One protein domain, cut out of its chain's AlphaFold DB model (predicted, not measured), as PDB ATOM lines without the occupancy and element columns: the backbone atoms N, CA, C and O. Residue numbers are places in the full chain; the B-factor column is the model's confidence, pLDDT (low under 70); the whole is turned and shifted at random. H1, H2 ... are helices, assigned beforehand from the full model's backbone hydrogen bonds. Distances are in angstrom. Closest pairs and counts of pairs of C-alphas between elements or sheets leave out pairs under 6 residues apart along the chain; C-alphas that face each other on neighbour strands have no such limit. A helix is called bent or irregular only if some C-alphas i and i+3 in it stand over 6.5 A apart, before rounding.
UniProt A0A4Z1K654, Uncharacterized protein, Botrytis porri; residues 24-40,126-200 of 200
ATOM      1  N   THR A  24     -32.817  37.363  62.506       83.56
ATOM      2  CA  THR A  24     -31.379  37.270  62.256       83.56
ATOM      3  C   THR A  24     -30.891  38.569  61.612       83.56
ATOM      4  O   THR A  24     -31.660  39.228  60.902       83.56
ATOM      5  N   PRO A  25     -29.614  38.951  61.788       84.44
ATOM      6  CA  PRO A  25     -29.038  40.071  61.047       84.44
ATOM      7  C   PRO A  25     -29.252  39.952  59.529       84.44
ATOM      8  O   PRO A  25     -29.515  40.948  58.864       84.44
ATOM      9  N   GLN A  26     -29.220  38.725  58.998       84.25
ATOM     10  CA  GLN A  26     -29.469  38.402  57.595       84.25
ATOM     11  C   GLN A  26     -30.896  38.762  57.169       84.25
ATOM     12  O   GLN A  26     -31.082  39.425  56.147       84.25
ATOM     13  N   ASN A  27     -31.898  38.391  57.973       88.81
ATOM     14  CA  ASN A  27     -33.292  38.760  57.724       88.81
ATOM     15  C   ASN A  27     -33.434  40.281  57.662       88.81
ATOM     16  O   ASN A  27     -34.023  40.812  56.722       88.81
ATOM     17  N   GLN A  28     -32.825  40.996  58.613       88.12
ATOM     18  CA  GLN A  28     -32.898  42.452  58.647       88.12
ATOM     19  C   GLN A  28     -32.220  43.104  57.436       88.12
ATOM     20  O   GLN A  28     -32.744  44.081  56.903       88.12
ATOM     21  N   THR A  29     -31.087  42.572  56.967       87.50
ATOM     22  CA  THR A  29     -30.427  43.050  55.745       87.50
ATOM     23  C   THR A  29     -31.349  42.927  54.534       87.50
ATOM     24  O   THR A  29     -31.502  43.891  53.786       87.50
ATOM     25  N   ILE A  30     -32.009  41.782  54.367       87.56
ATOM     26  CA  ILE A  30     -32.912  41.536  53.237       87.56
ATOM     27  C   ILE A  30     -34.166  42.410  53.324       87.56
ATOM     28  O   ILE A  30     -34.568  43.018  52.331       87.56
ATOM     29  N   LEU A  31     -34.761  42.535  54.511       91.25
ATOM     30  CA  LEU A  31     -35.901  43.427  54.722       91.25
ATOM     31  C   LEU A  31     -35.520  44.881  54.417       91.25
ATOM     32  O   LEU A  31     -36.240  45.567  53.695       91.25
ATOM     33  N   ASN A  32     -34.351  45.337  54.869       90.50
ATOM     34  CA  ASN A  32     -33.853  46.678  54.561       90.50
ATOM     35  C   ASN A  32     -33.605  46.885  53.061       90.50
ATOM     36  O   ASN A  32     -33.895  47.963  52.548       90.50
ATOM     37  N   TRP A  33     -33.118  45.865  52.355       89.00
ATOM     38  CA  TRP A  33     -32.916  45.902  50.907       89.00
ATOM     39  C   TRP A  33     -34.240  46.038  50.135       89.00
ATOM     40  O   TRP A  33     -34.370  46.854  49.216       89.00
ATOM     41  N   LEU A  34     -35.278  45.307  50.552       91.31
ATOM     42  CA  LEU A  34     -36.620  45.425  49.976       91.31
ATOM     43  C   LEU A  34     -37.262  46.783  50.297       91.31
ATOM     44  O   LEU A  34     -37.963  47.352  49.451       91.31
ATOM     45  N   LYS A  35     -36.990  47.335  51.485       92.50
ATOM     46  CA  LYS A  35     -37.571  48.585  51.983       92.50
ATOM     47  C   LYS A  35     -37.240  49.784  51.094       92.50
ATOM     48  O   LYS A  35     -36.132  49.952  50.597       92.50
ATOM     49  N   PHE A  36     -38.216  50.670  50.920       93.38
ATOM     50  CA  PHE A  36     -38.023  52.003  50.357       93.38
ATOM     51  C   PHE A  36     -38.876  53.006  51.132       93.38
ATOM     52  O   PHE A  36     -39.897  52.654  51.721       93.38
ATOM     53  N   ARG A  37     -38.447  54.268  51.154       93.06
ATOM     54  CA  ARG A  37     -38.990  55.287  52.064       93.06
ATOM     55  C   ARG A  37     -40.500  55.511  51.914       93.06
ATOM     56  O   ARG A  37     -41.175  55.724  52.910       93.06
ATOM     57  N   GLN A  38     -41.022  55.467  50.692       94.31
ATOM     58  CA  GLN A  38     -42.403  55.849  50.371       94.31
ATOM     59  C   GLN A  38     -43.402  54.683  50.392       94.31
ATOM     60  O   GLN A  38     -44.503  54.805  49.854       94.31
ATOM     61  N   MET A  39     -43.010  53.543  50.966       92.81
ATOM     62  CA  MET A  39     -43.769  52.294  50.899       92.81
ATOM     63  C   MET A  39     -45.169  52.411  51.519       92.81
ATOM     64  O   MET A  39     -46.135  51.981  50.896       92.81
ATOM     65  N   ALA A  40     -45.279  53.047  52.689       91.88
ATOM     66  CA  ALA A  40     -46.540  53.197  53.422       91.88
ATOM     67  C   ALA A  40     -47.301  54.497  53.099       91.88
ATOM     68  O   ALA A  40     -48.503  54.581  53.341       91.88
ATOM     69  N   TYR A 126     -51.280  51.750  44.444       93.12
ATOM     70  CA  TYR A 126     -50.725  52.513  43.331       93.12
ATOM     71  C   TYR A 126     -51.036  54.004  43.479       93.12
ATOM     72  O   TYR A 126     -52.164  54.397  43.797       93.12
ATOM     73  N   TRP A 127     -50.042  54.845  43.188       92.75
ATOM     74  CA  TRP A 127     -50.203  56.294  43.225       92.75
ATOM     75  C   TRP A 127     -49.568  56.973  42.016       92.75
ATOM     76  O   TRP A 127     -48.361  57.207  41.961       92.75
ATOM     77  N   ASN A 128     -50.410  57.358  41.056       88.25
ATOM     78  CA  ASN A 128     -49.975  57.988  39.805       88.25
ATOM     79  C   ASN A 128     -49.253  59.329  40.005       88.25
ATOM     80  O   ASN A 128     -48.422  59.696  39.174       88.25
ATOM     81  N   LEU A 129     -49.515  60.037  41.108       90.62
ATOM     82  CA  LEU A 129     -48.825  61.282  41.468       90.62
ATOM     83  C   LEU A 129     -47.604  61.056  42.376       90.62
ATOM     84  O   LEU A 129     -46.861  61.994  42.631       90.62
ATOM     85  N   GLY A 130     -47.363  59.820  42.820       91.19
ATOM     86  CA  GLY A 130     -46.272  59.483  43.729       91.19
ATOM     87  C   GLY A 130     -44.903  59.342  43.058       91.19
ATOM     88  O   GLY A 130     -44.631  59.844  41.964       91.19
ATOM     89  N   THR A 131     -44.022  58.598  43.715       94.00
ATOM     90  CA  THR A 131     -42.684  58.234  43.221       94.00
ATOM     91  C   THR A 131     -42.738  57.155  42.130       94.00
ATOM     92  O   THR A 131     -43.750  56.462  41.994       94.00
ATOM     93  N   PRO A 132     -41.653  56.927  41.362       94.56
ATOM     94  CA  PRO A 132     -41.600  55.827  40.399       94.56
ATOM     95  C   PRO A 132     -41.911  54.452  41.009       94.56
ATOM     96  O   PRO A 132     -42.591  53.654  40.369       94.56
ATOM     97  N   LEU A 133     -41.476  54.178  42.245       93.56
ATOM     98  CA  LEU A 133     -41.777  52.914  42.928       93.56
ATOM     99  C   LEU A 133     -43.271  52.784  43.255       93.56
ATOM    100  O   LEU A 133     -43.834  51.714  43.075       93.56
ATOM    101  N   GLN A 134     -43.958  53.874  43.600       93.62
ATOM    102  CA  GLN A 134     -45.408  53.858  43.848       93.62
ATOM    103  C   GLN A 134     -46.261  53.684  42.574       93.62
ATOM    104  O   GLN A 134     -47.468  53.470  42.662       93.62
ATOM    105  N   LYS A 135     -45.649  53.766  41.384       93.06
ATOM    106  CA  LYS A 135     -46.321  53.619  40.077       93.06
ATOM    107  C   LYS A 135     -46.003  52.304  39.375       93.06
ATOM    108  O   LYS A 135     -46.695  51.926  38.436       93.06
ATOM    109  N   ARG A 136     -44.910  51.642  39.758       93.19
ATOM    110  CA  ARG A 136     -44.323  50.531  39.000       93.19
ATOM    111  C   ARG A 136     -44.466  49.211  39.743       93.19
ATOM    112  O   ARG A 136     -44.422  49.155  40.967       93.19
ATOM    113  N   ARG A 137     -44.505  48.126  38.966       92.56
ATOM    114  CA  ARG A 137     -44.538  46.744  39.471       92.56
ATOM    115  C   ARG A 137     -43.370  46.427  40.406       92.56
ATOM    116  O   ARG A 137     -43.541  45.653  41.335       92.56
ATOM    117  N   THR A 138     -42.209  47.054  40.198       92.56
ATOM    118  CA  THR A 138     -41.053  46.926  41.097       92.56
ATOM    119  C   THR A 138     -41.389  47.354  42.521       92.56
ATOM    120  O   THR A 138     -41.050  46.638  43.453       92.56
ATOM    121  N   GLY A 139     -42.059  48.496  42.709       93.94
ATOM    122  CA  GLY A 139     -42.439  48.931  44.051       93.94
ATOM    123  C   GLY A 139     -43.540  48.060  44.637       93.94
ATOM    124  O   GLY A 139     -43.425  47.688  45.794       93.94
ATOM    125  N   MET A 140     -44.518  47.638  43.825       94.19
ATOM    126  CA  MET A 140     -45.542  46.678  44.258       94.19
ATOM    127  C   MET A 140     -44.916  45.386  44.793       94.19
ATOM    128  O   MET A 140     -45.210  44.976  45.909       94.19
ATOM    129  N   LEU A 141     -44.022  44.762  44.023       93.00
ATOM    130  CA  LEU A 141     -43.397  43.500  44.407       93.00
ATOM    131  C   LEU A 141     -42.497  43.663  45.639       93.00
ATOM    132  O   LEU A 141     -42.560  42.834  46.541       93.00
ATOM    133  N   ARG A 142     -41.733  44.763  45.726       93.38
ATOM    134  CA  ARG A 142     -40.947  45.101  46.925       93.38
ATOM    135  C   ARG A 142     -41.823  45.259  48.156       93.38
ATOM    136  O   ARG A 142     -41.471  44.715  49.194       93.38
ATOM    137  N   SER A 143     -42.938  45.982  48.049       94.25
ATOM    138  CA  SER A 143     -43.868  46.185  49.161       94.25
ATOM    139  C   SER A 143     -44.497  44.876  49.624       94.25
ATOM    140  O   SER A 143     -44.466  44.590  50.813       94.25
ATOM    141  N   ILE A 144     -45.006  44.063  48.692       93.69
ATOM    142  CA  ILE A 144     -45.650  42.776  48.999       93.69
ATOM    143  C   ILE A 144     -44.650  41.817  49.656       93.69
ATOM    144  O   ILE A 144     -44.955  41.237  50.694       93.69
ATOM    145  N   LEU A 145     -43.442  41.681  49.095       92.25
ATOM    146  CA  LEU A 145     -42.390  40.841  49.676       92.25
ATOM    147  C   LEU A 145     -41.956  41.357  51.046       92.25
ATOM    148  O   LEU A 145     -41.846  40.573  51.982       92.25
ATOM    149  N   HIS A 146     -41.729  42.664  51.177       93.94
ATOM    150  CA  HIS A 146     -41.351  43.266  52.449       93.94
ATOM    151  C   HIS A 146     -42.425  43.021  53.512       93.94
ATOM    152  O   HIS A 146     -42.093  42.613  54.618       93.94
ATOM    153  N   GLU A 147     -43.701  43.256  53.201       93.44
ATOM    154  CA  GLU A 147     -44.806  43.055  54.140       93.44
ATOM    155  C   GLU A 147     -44.943  41.578  54.542       93.44
ATOM    156  O   GLU A 147     -45.012  41.284  55.735       93.44
ATOM    157  N   ALA A 148     -44.908  40.648  53.583       92.00
ATOM    158  CA  ALA A 148     -44.990  39.214  53.860       92.00
ATOM    159  C   ALA A 148     -43.833  38.727  54.743       92.00
ATOM    160  O   ALA A 148     -44.055  38.092  55.771       92.00
ATOM    161  N   LEU A 149     -42.599  39.066  54.367       91.06
ATOM    162  CA  LEU A 149     -41.386  38.598  55.039       91.06
ATOM    163  C   LEU A 149     -41.116  39.323  56.359       91.06
ATOM    164  O   LEU A 149     -40.395  38.801  57.201       91.06
ATOM    165  N   SER A 150     -41.689  40.512  56.560       91.56
ATOM    166  CA  SER A 150     -41.674  41.163  57.875       91.56
ATOM    167  C   SER A 150     -42.606  40.456  58.858       91.56
ATOM    168  O   SER A 150     -42.288  40.403  60.041       91.56
ATOM    169  N   LYS A 151     -43.746  39.926  58.382       88.81
ATOM    170  CA  LYS A 151     -44.693  39.154  59.206       88.81
ATOM    171  C   LYS A 151     -44.187  37.734  59.485       88.81
ATOM    172  O   LYS A 151     -44.387  37.246  60.590       88.81
ATOM    173  N   TYR A 152     -43.511  37.121  58.511       87.75
ATOM    174  CA  TYR A 152     -42.997  35.749  58.587       87.75
ATOM    175  C   TYR A 152     -41.522  35.685  58.143       87.75
ATOM    176  O   TYR A 152     -41.219  35.266  57.015       87.75
ATOM    177  N   PRO A 153     -40.572  36.150  58.981       88.88
ATOM    178  CA  PRO A 153     -39.149  36.194  58.633       88.88
ATOM    179  C   PRO A 153     -38.524  34.822  58.349       88.88
ATOM    180  O   PRO A 153     -37.508  34.730  57.661       88.88
ATOM    181  N   GLU A 154     -39.117  33.745  58.852       84.94
ATOM    182  CA  GLU A 154     -38.736  32.356  58.596       84.94
ATOM    183  C   GLU A 154     -38.923  31.933  57.133       84.94
ATOM    184  O   GLU A 154     -38.304  30.968  56.691       84.94
ATOM    185  N   LEU A 155     -39.718  32.677  56.357       85.94
ATOM    186  CA  LEU A 155     -39.876  32.454  54.921       85.94
ATOM    187  C   LEU A 155     -38.726  33.069  54.110       85.94
ATOM    188  O   LEU A 155     -38.550  32.739  52.939       85.94
ATOM    189  N   ILE A 156     -37.904  33.950  54.683       87.06
ATOM    190  CA  ILE A 156     -36.816  34.622  53.949       87.06
ATOM    191  C   ILE A 156     -35.824  33.629  53.314       87.06
ATOM    192  O   ILE A 156     -35.553  33.767  52.117       87.06
ATOM    193  N   PRO A 157     -35.321  32.600  54.026       85.62
ATOM    194  CA  PRO A 157     -34.382  31.641  53.445       85.62
ATOM    195  C   PRO A 157     -34.975  30.850  52.275       85.62
ATOM    196  O   PRO A 157     -34.257  30.530  51.330       85.62
ATOM    197  N   SER A 158     -36.275  30.536  52.308       82.69
ATOM    198  CA  SER A 158     -36.934  29.791  51.229       82.69
ATOM    199  C   SER A 158     -37.317  30.702  50.062       82.69
ATOM    200  O   SER A 158     -37.142  30.331  48.904       82.69
ATOM    201  N   THR A 159     -37.801  31.912  50.327       82.69
ATOM    202  CA  THR A 159     -38.238  32.860  49.290       82.69
ATOM    203  C   THR A 159     -37.091  33.511  48.534       82.69
ATOM    204  O   THR A 159     -37.204  33.747  47.332       82.69
ATOM    205  N   LEU A 160     -35.980  33.786  49.217       83.00
ATOM    206  CA  LEU A 160     -34.833  34.513  48.678       83.00
ATOM    207  C   LEU A 160     -33.527  33.734  48.930       83.00
ATOM    208  O   LEU A 160     -32.581  34.301  49.474       83.00
ATOM    209  N   PRO A 161     -33.427  32.450  48.528       81.00
ATOM    210  CA  PRO A 161     -32.336  31.561  48.936       81.00
ATOM    211  C   PRO A 161     -30.974  32.032  48.424       81.00
ATOM    212  O   PRO A 161     -29.976  31.962  49.141       81.00
ATOM    213  N   ASP A 162     -30.945  32.563  47.198       78.62
ATOM    214  CA  ASP A 162     -29.726  33.051  46.559       78.62
ATOM    215  C   ASP A 162     -29.187  34.297  47.274       78.62
ATOM    216  O   ASP A 162     -27.978  34.425  47.445       78.62
ATOM    217  N   ILE A 163     -30.079  35.179  47.739       78.94
ATOM    218  CA  ILE A 163     -29.732  36.406  48.474       78.94
ATOM    219  C   ILE A 163     -29.380  36.078  49.928       78.94
ATOM    220  O   ILE A 163     -28.447  36.646  50.488       78.94
ATOM    221  N   TYR A 164     -30.103  35.132  50.529       81.69
ATOM    222  CA  TYR A 164     -29.865  34.669  51.891       81.69
ATOM    223  C   TYR A 164     -28.507  33.970  52.036       81.69
ATOM    224  O   TYR A 164     -27.801  34.195  53.017       81.69
ATOM    225  N   SER A 165     -28.119  33.160  51.044       79.06
ATOM    226  CA  SER A 165     -26.870  32.384  51.061       79.06
ATOM    227  C   SER A 165     -25.667  33.183  50.555       79.06
ATOM    228  O   SER A 165     -24.576  33.089  51.117       79.06
ATOM    229  N   ASN A 166     -25.840  33.990  49.500       69.12
ATOM    230  CA  ASN A 166     -24.753  34.775  48.923       69.12
ATOM    231  C   ASN A 166     -24.746  36.181  49.521       69.12
ATOM    232  O   ASN A 166     -25.307  37.116  48.952       69.12
ATOM    233  N   ARG A 167     -24.039  36.353  50.641       62.81
ATOM    234  CA  ARG A 167     -23.690  37.674  51.187       62.81
ATOM    235  C   ARG A 167     -22.738  38.396  50.223       62.81
ATOM    236  O   ARG A 167     -21.540  38.474  50.475       62.81
ATOM    237  N   LYS A 168     -23.240  38.925  49.106       57.97
ATOM    238  CA  LYS A 168     -22.510  39.954  48.362       57.97
ATOM    239  C   LYS A 168     -22.781  41.285  49.050       57.97
ATOM    240  O   LYS A 168     -23.928  41.709  49.145       57.97
ATOM    241  N   GLU A 169     -21.729  41.954  49.513       56.09
ATOM    242  CA  GLU A 169     -21.812  43.332  50.027       56.09
ATOM    243  C   GLU A 169     -22.456  44.297  49.017       56.09
ATOM    244  O   GLU A 169     -23.044  45.299  49.418       56.09
ATOM    245  N   SER A 170     -22.441  43.956  47.721       58.19
ATOM    246  CA  SER A 170     -23.113  44.712  46.663       58.19
ATOM    247  C   SER A 170     -24.630  44.833  46.861       58.19
ATOM    248  O   SER A 170     -25.179  45.892  46.577       58.19
ATOM    249  N   TYR A 171     -25.311  43.837  47.451       62.06
ATOM    250  CA  TYR A 171     -26.761  43.912  47.694       62.06
ATOM    251  C   TYR A 171     -27.155  45.037  48.655       62.06
ATOM    252  O   TYR A 171     -28.278  45.519  48.598       62.06
ATOM    253  N   VAL A 172     -26.252  45.494  49.527       57.69
ATOM    254  CA  VAL A 172     -26.534  46.633  50.418       57.69
ATOM    255  C   VAL A 172     -26.645  47.942  49.624       57.69
ATOM    256  O   VAL A 172     -27.354  48.854  50.046       57.69
ATOM    257  N   ASN A 173     -25.992  48.022  48.461       62.12
ATOM    258  CA  ASN A 173     -25.918  49.231  47.642       62.12
ATOM    259  C   ASN A 173     -26.785  49.159  46.373       62.12
ATOM    260  O   ASN A 173     -27.215  50.199  45.871       62.12
ATOM    261  N   ASP A 174     -27.075  47.956  45.872       74.88
ATOM    262  CA  ASP A 174     -27.829  47.755  44.636       74.88
ATOM    263  C   ASP A 174     -29.346  47.763  44.877       74.88
ATOM    264  O   ASP A 174     -29.878  47.104  45.772       74.88
ATOM    265  N   VAL A 175     -30.081  48.497  44.038       80.25
ATOM    266  CA  VAL A 175     -31.544  48.588  44.124       80.25
ATOM    267  C   VAL A 175     -32.186  47.319  43.541       80.25
ATOM    268  O   VAL A 175     -31.901  47.005  42.385       80.25
ATOM    269  N   PRO A 176     -33.118  46.647  44.254       81.81
ATOM    270  CA  PRO A 176     -33.788  45.453  43.741       81.81
ATOM    271  C   PRO A 176     -34.482  45.715  42.402       81.81
ATOM    272  O   PRO A 176     -35.359  46.589  42.307       81.81
ATOM    273  N   THR A 177     -34.151  44.930  41.377       82.06
ATOM    274  CA  THR A 177     -34.831  44.997  40.081       82.06
ATOM    275  C   THR A 177     -36.041  44.063  40.033       82.06
ATOM    276  O   THR A 177     -36.157  43.090  40.778       82.06
ATOM    277  N   PHE A 178     -36.991  44.370  39.145       80.88
ATOM    278  CA  PHE A 178     -38.196  43.552  38.995       80.88
ATOM    279  C   PHE A 178     -37.881  42.123  38.542       80.88
ATOM    280  O   PHE A 178     -38.480  41.193  39.068       80.88
ATOM    281  N   GLU A 179     -36.949  41.939  37.603       76.81
ATOM    282  CA  GLU A 179     -36.620  40.612  37.069       76.81
ATOM    283  C   GLU A 179     -35.953  39.714  38.116       76.81
ATOM    284  O   GLU A 179     -36.309  38.542  38.222       76.81
ATOM    285  N   GLU A 180     -35.074  40.271  38.955       74.62
ATOM    286  CA  GLU A 180     -34.487  39.544  40.087       74.62
ATOM    287  C   GLU A 180     -35.581  39.042  41.030       74.62
ATOM    288  O   GLU A 180     -35.690  37.843  41.269       74.62
ATOM    289  N   MET A 181     -36.460  39.931  41.500       79.00
ATOM    290  CA  MET A 181     -37.535  39.555  42.426       79.00
ATOM    291  C   MET A 181     -38.576  38.622  41.787       79.00
ATOM    292  O   MET A 181     -39.120  37.741  42.452       79.00
ATOM    293  N   LYS A 182     -38.857  38.781  40.490       73.88
ATOM    294  CA  LYS A 182     -39.812  37.943  39.755       73.88
ATOM    295  C   LYS A 182     -39.310  36.509  39.610       73.88
ATOM    296  O   LYS A 182     -40.089  35.574  39.789       73.88
ATOM    297  N   CYS A 183     -38.032  36.318  39.289       62.34
ATOM    298  CA  CYS A 183     -37.431  34.988  39.183       62.34
ATOM    299  C   CYS A 183     -37.435  34.246  40.525       62.34
ATOM    300  O   CYS A 183     -37.615  33.027  40.542       62.34
ATOM    301  N   LEU A 184     -37.317  34.981  41.632       63.25
ATOM    302  CA  LEU A 184     -37.382  34.435  42.989       63.25
ATOM    303  C   LEU A 184     -38.791  33.927  43.331       63.25
ATOM    304  O   LEU A 184     -38.934  32.856  43.914       63.25
ATOM    305  N   TRP A 185     -39.836  34.607  42.850       52.94
ATOM    306  CA  TRP A 185     -41.228  34.155  42.987       52.94
ATOM    307  C   TRP A 185     -41.576  32.951  42.093       52.94
ATOM    308  O   TRP A 185     -42.447  32.147  42.418       52.94
ATOM    309  N   ARG A 186     -40.900  32.800  40.946       49.00
ATOM    310  CA  ARG A 186     -41.225  31.789  39.922       49.00
ATOM    311  C   ARG A 186     -40.697  30.384  40.219       49.00
ATOM    312  O   ARG A 186     -40.896  29.502  39.387       49.00
ATOM    313  N   LYS A 187     -40.025  30.153  41.351       51.34
ATOM    314  CA  LYS A 187     -39.676  28.803  41.820       51.34
ATOM    315  C   LYS A 187     -40.831  28.291  42.704       51.34
ATOM    316  O   LYS A 187     -40.834  28.559  43.905       51.34
ATOM    317  N   PRO A 188     -41.816  27.548  42.151       42.84
ATOM    318  CA  PRO A 188     -43.018  27.115  42.880       42.84
ATOM    319  C   PRO A 188     -42.721  26.227  44.096       42.84
ATOM    320  O   PRO A 188     -43.589  26.024  44.940       42.84
ATOM    321  N   HIS A 189     -41.494  25.723  44.223       45.44
ATOM    322  CA  HIS A 189     -41.090  24.868  45.330       45.44
ATOM    323  C   HIS A 189     -40.938  25.588  46.677       45.44
ATOM    324  O   HIS A 189     -40.892  24.890  47.684       45.44
ATOM    325  N   ASN A 190     -40.914  26.930  46.727       41.75
ATOM    326  CA  ASN A 190     -40.557  27.640  47.963       41.75
ATOM    327  C   ASN A 190     -41.683  28.467  48.607       41.75
ATOM    328  O   ASN A 190     -41.680  28.605  49.825       41.75
ATOM    329  N   PHE A 191     -42.650  28.986  47.838       41.22
ATOM    330  CA  PHE A 191     -43.768  29.776  48.394       41.22
ATOM    331  C   PHE A 191     -45.085  28.989  48.445       41.22
ATOM    332  O   PHE A 191     -45.807  29.043  49.431       41.22
ATOM    333  N   LEU A 192     -45.380  28.201  47.403       38.62
ATOM    334  CA  LEU A 192     -46.655  27.479  47.272       38.62
ATOM    335  C   LEU A 192     -46.614  26.052  47.835       38.62
ATOM    336  O   LEU A 192     -47.665  25.456  48.070       38.62
ATOM    337  N   ARG A 193     -45.422  25.497  48.103       37.72
ATOM    338  CA  ARG A 193     -45.313  24.200  48.787       37.72
ATOM    339  C   ARG A 193     -45.681  24.262  50.260       37.72
ATOM    340  O   ARG A 193     -46.253  23.294  50.727       37.72
ATOM    341  N   TYR A 194     -45.511  25.388  50.950       35.75
ATOM    342  CA  TYR A 194     -46.039  25.511  52.317       35.75
ATOM    343  C   TYR A 194     -47.577  25.460  52.374       35.75
ATOM    344  O   TYR A 194     -48.127  25.051  53.388       35.75
ATOM    345  N   ALA A 195     -48.264  25.774  51.270       33.16
ATOM    346  CA  ALA A 195     -49.716  25.628  51.144       33.16
ATOM    347  C   ALA A 195     -50.165  24.252  50.599       33.16
ATOM    348  O   ALA A 195     -51.357  23.977  50.557       33.16
ATOM    349  N   SER A 196     -49.240  23.387  50.159       29.23
ATOM    350  CA  SER A 196     -49.560  22.084  49.539       29.23
ATOM    351  C   SER A 196     -48.806  20.884  50.130       29.23
ATOM    352  O   SER A 196     -49.083  19.748  49.760       29.23
ATOM    353  N   SER A 197     -47.883  21.086  51.074       26.86
ATOM    354  CA  SER A 197     -47.188  20.006  51.788       26.86
ATOM    355  C   SER A 197     -47.871  19.586  53.095       26.86
ATOM    356  O   SER A 197     -47.296  18.800  53.838       26.86
ATOM    357  N   LEU A 198     -49.080  20.088  53.374       35.75
ATOM    358  CA  LEU A 198     -49.954  19.599  54.452       35.75
ATOM    359  C   LEU A 198     -51.018  18.603  53.958       35.75
ATOM    360  O   LEU A 198     -51.841  18.140  54.742       35.75
ATOM    361  N   THR A 199     -50.981  18.229  52.678       33.47
ATOM    362  CA  THR A 199     -51.773  17.128  52.121       33.47
ATOM    363  C   THR A 199     -50.864  15.955  51.769       33.47
ATOM    364  O   THR A 199     -50.464  15.791  50.615       33.47
ATOM    365  N   ALA A 200     -50.522  15.170  52.787       28.72
ATOM    366  CA  ALA A 200     -50.256  13.736  52.713       28.72
ATOM    367  C   ALA A 200     -50.529  13.127  54.093       28.72
ATOM    368  O   ALA A 200     -50.030  13.702  55.089       28.72
TER     369      ALA A 200
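Overview. This is residues 24 to 40 and 126 to 200 of the 200 residues of an uncharacterized protein of Botrytis porri (UniProt A0A4Z1K654). H1 and the longest helix, H3, lie side by side, and from H4 the chain runs round H1 through the short H5 and H6, then back to the first residues of H3, where H7 begins and leads on toward H8, which packs on H4. H2 sits at one end of the long axis, and residues 195 to 200 stick out as a tail at the other. The printed part has 92 residues with eight named helices, H1 to H8, and no named strand: all helix. It is compact, with a radius of gyration of the C-alphas of 13.9 A, but elongated, spanning 49 by 29 by 23 A.

Along the chain. H1, residues 25 to 34, begins with C-alpha 25 at (-29.038, 40.071, 61.047) and is 14.4 A long. H2 is residues 132 to 135; H3, residues 137 to 151, is 21.1 A long. H4 is residues 153 to 159, irregular, but only just: C-alphas 154 and 157 are 6.8 A apart. H5 is residues 161 to 165, H6 169 to 172, and H7, 10.7 A long, 178 to 185. H8, residues 188 to 191, ends with C-alpha 191 at (-43.768, 29.776, 48.394).

Arrangement. H1 touches H3 at a shallow tilt of 29 degrees, opposite ways, closest at the C-alphas of Leu 34 and Arg 142, 5.3 A. H1 touches H5, C-alphas 26 and 164 being closest at 6.8 A. It only just touches H4 and H6, with 3 pairs of C-alphas within 8 A each; the closest are 27 and 153, 6.5 A, and 33 and 172, 6.4 A. H3 touches H7 with residues 137 to 142 alone, closest at C-alphas 138 and 178, 4.9 A. H2 and H3 touch only at the corner, C-alphas 133 and 139 being closest at 4.2 A. H8 touches H4, C-alphas 190 and 158 being closest at 5.3 A. Every O i to N i+4 pair is within hydrogen-bond range in H1, H3, H5 and H7; in H4 1 of 3 is, beside 3 of 4 O i to N i+3 pairs, and H2, H6 and H8 are too short for an O i to N i+4 pair.

Size, cuts and confidence. The two C-alphas farthest apart, of Leu 129 and Ala 200, are 48.9 A apart. Residues 41 to 125 are not printed; C-alphas 40 and 126 are 10.9 A apart across the cut. Of the links that are printed whole, none is long. The pLDDT is under 70 in residues 166 to 173 and 183 to 200.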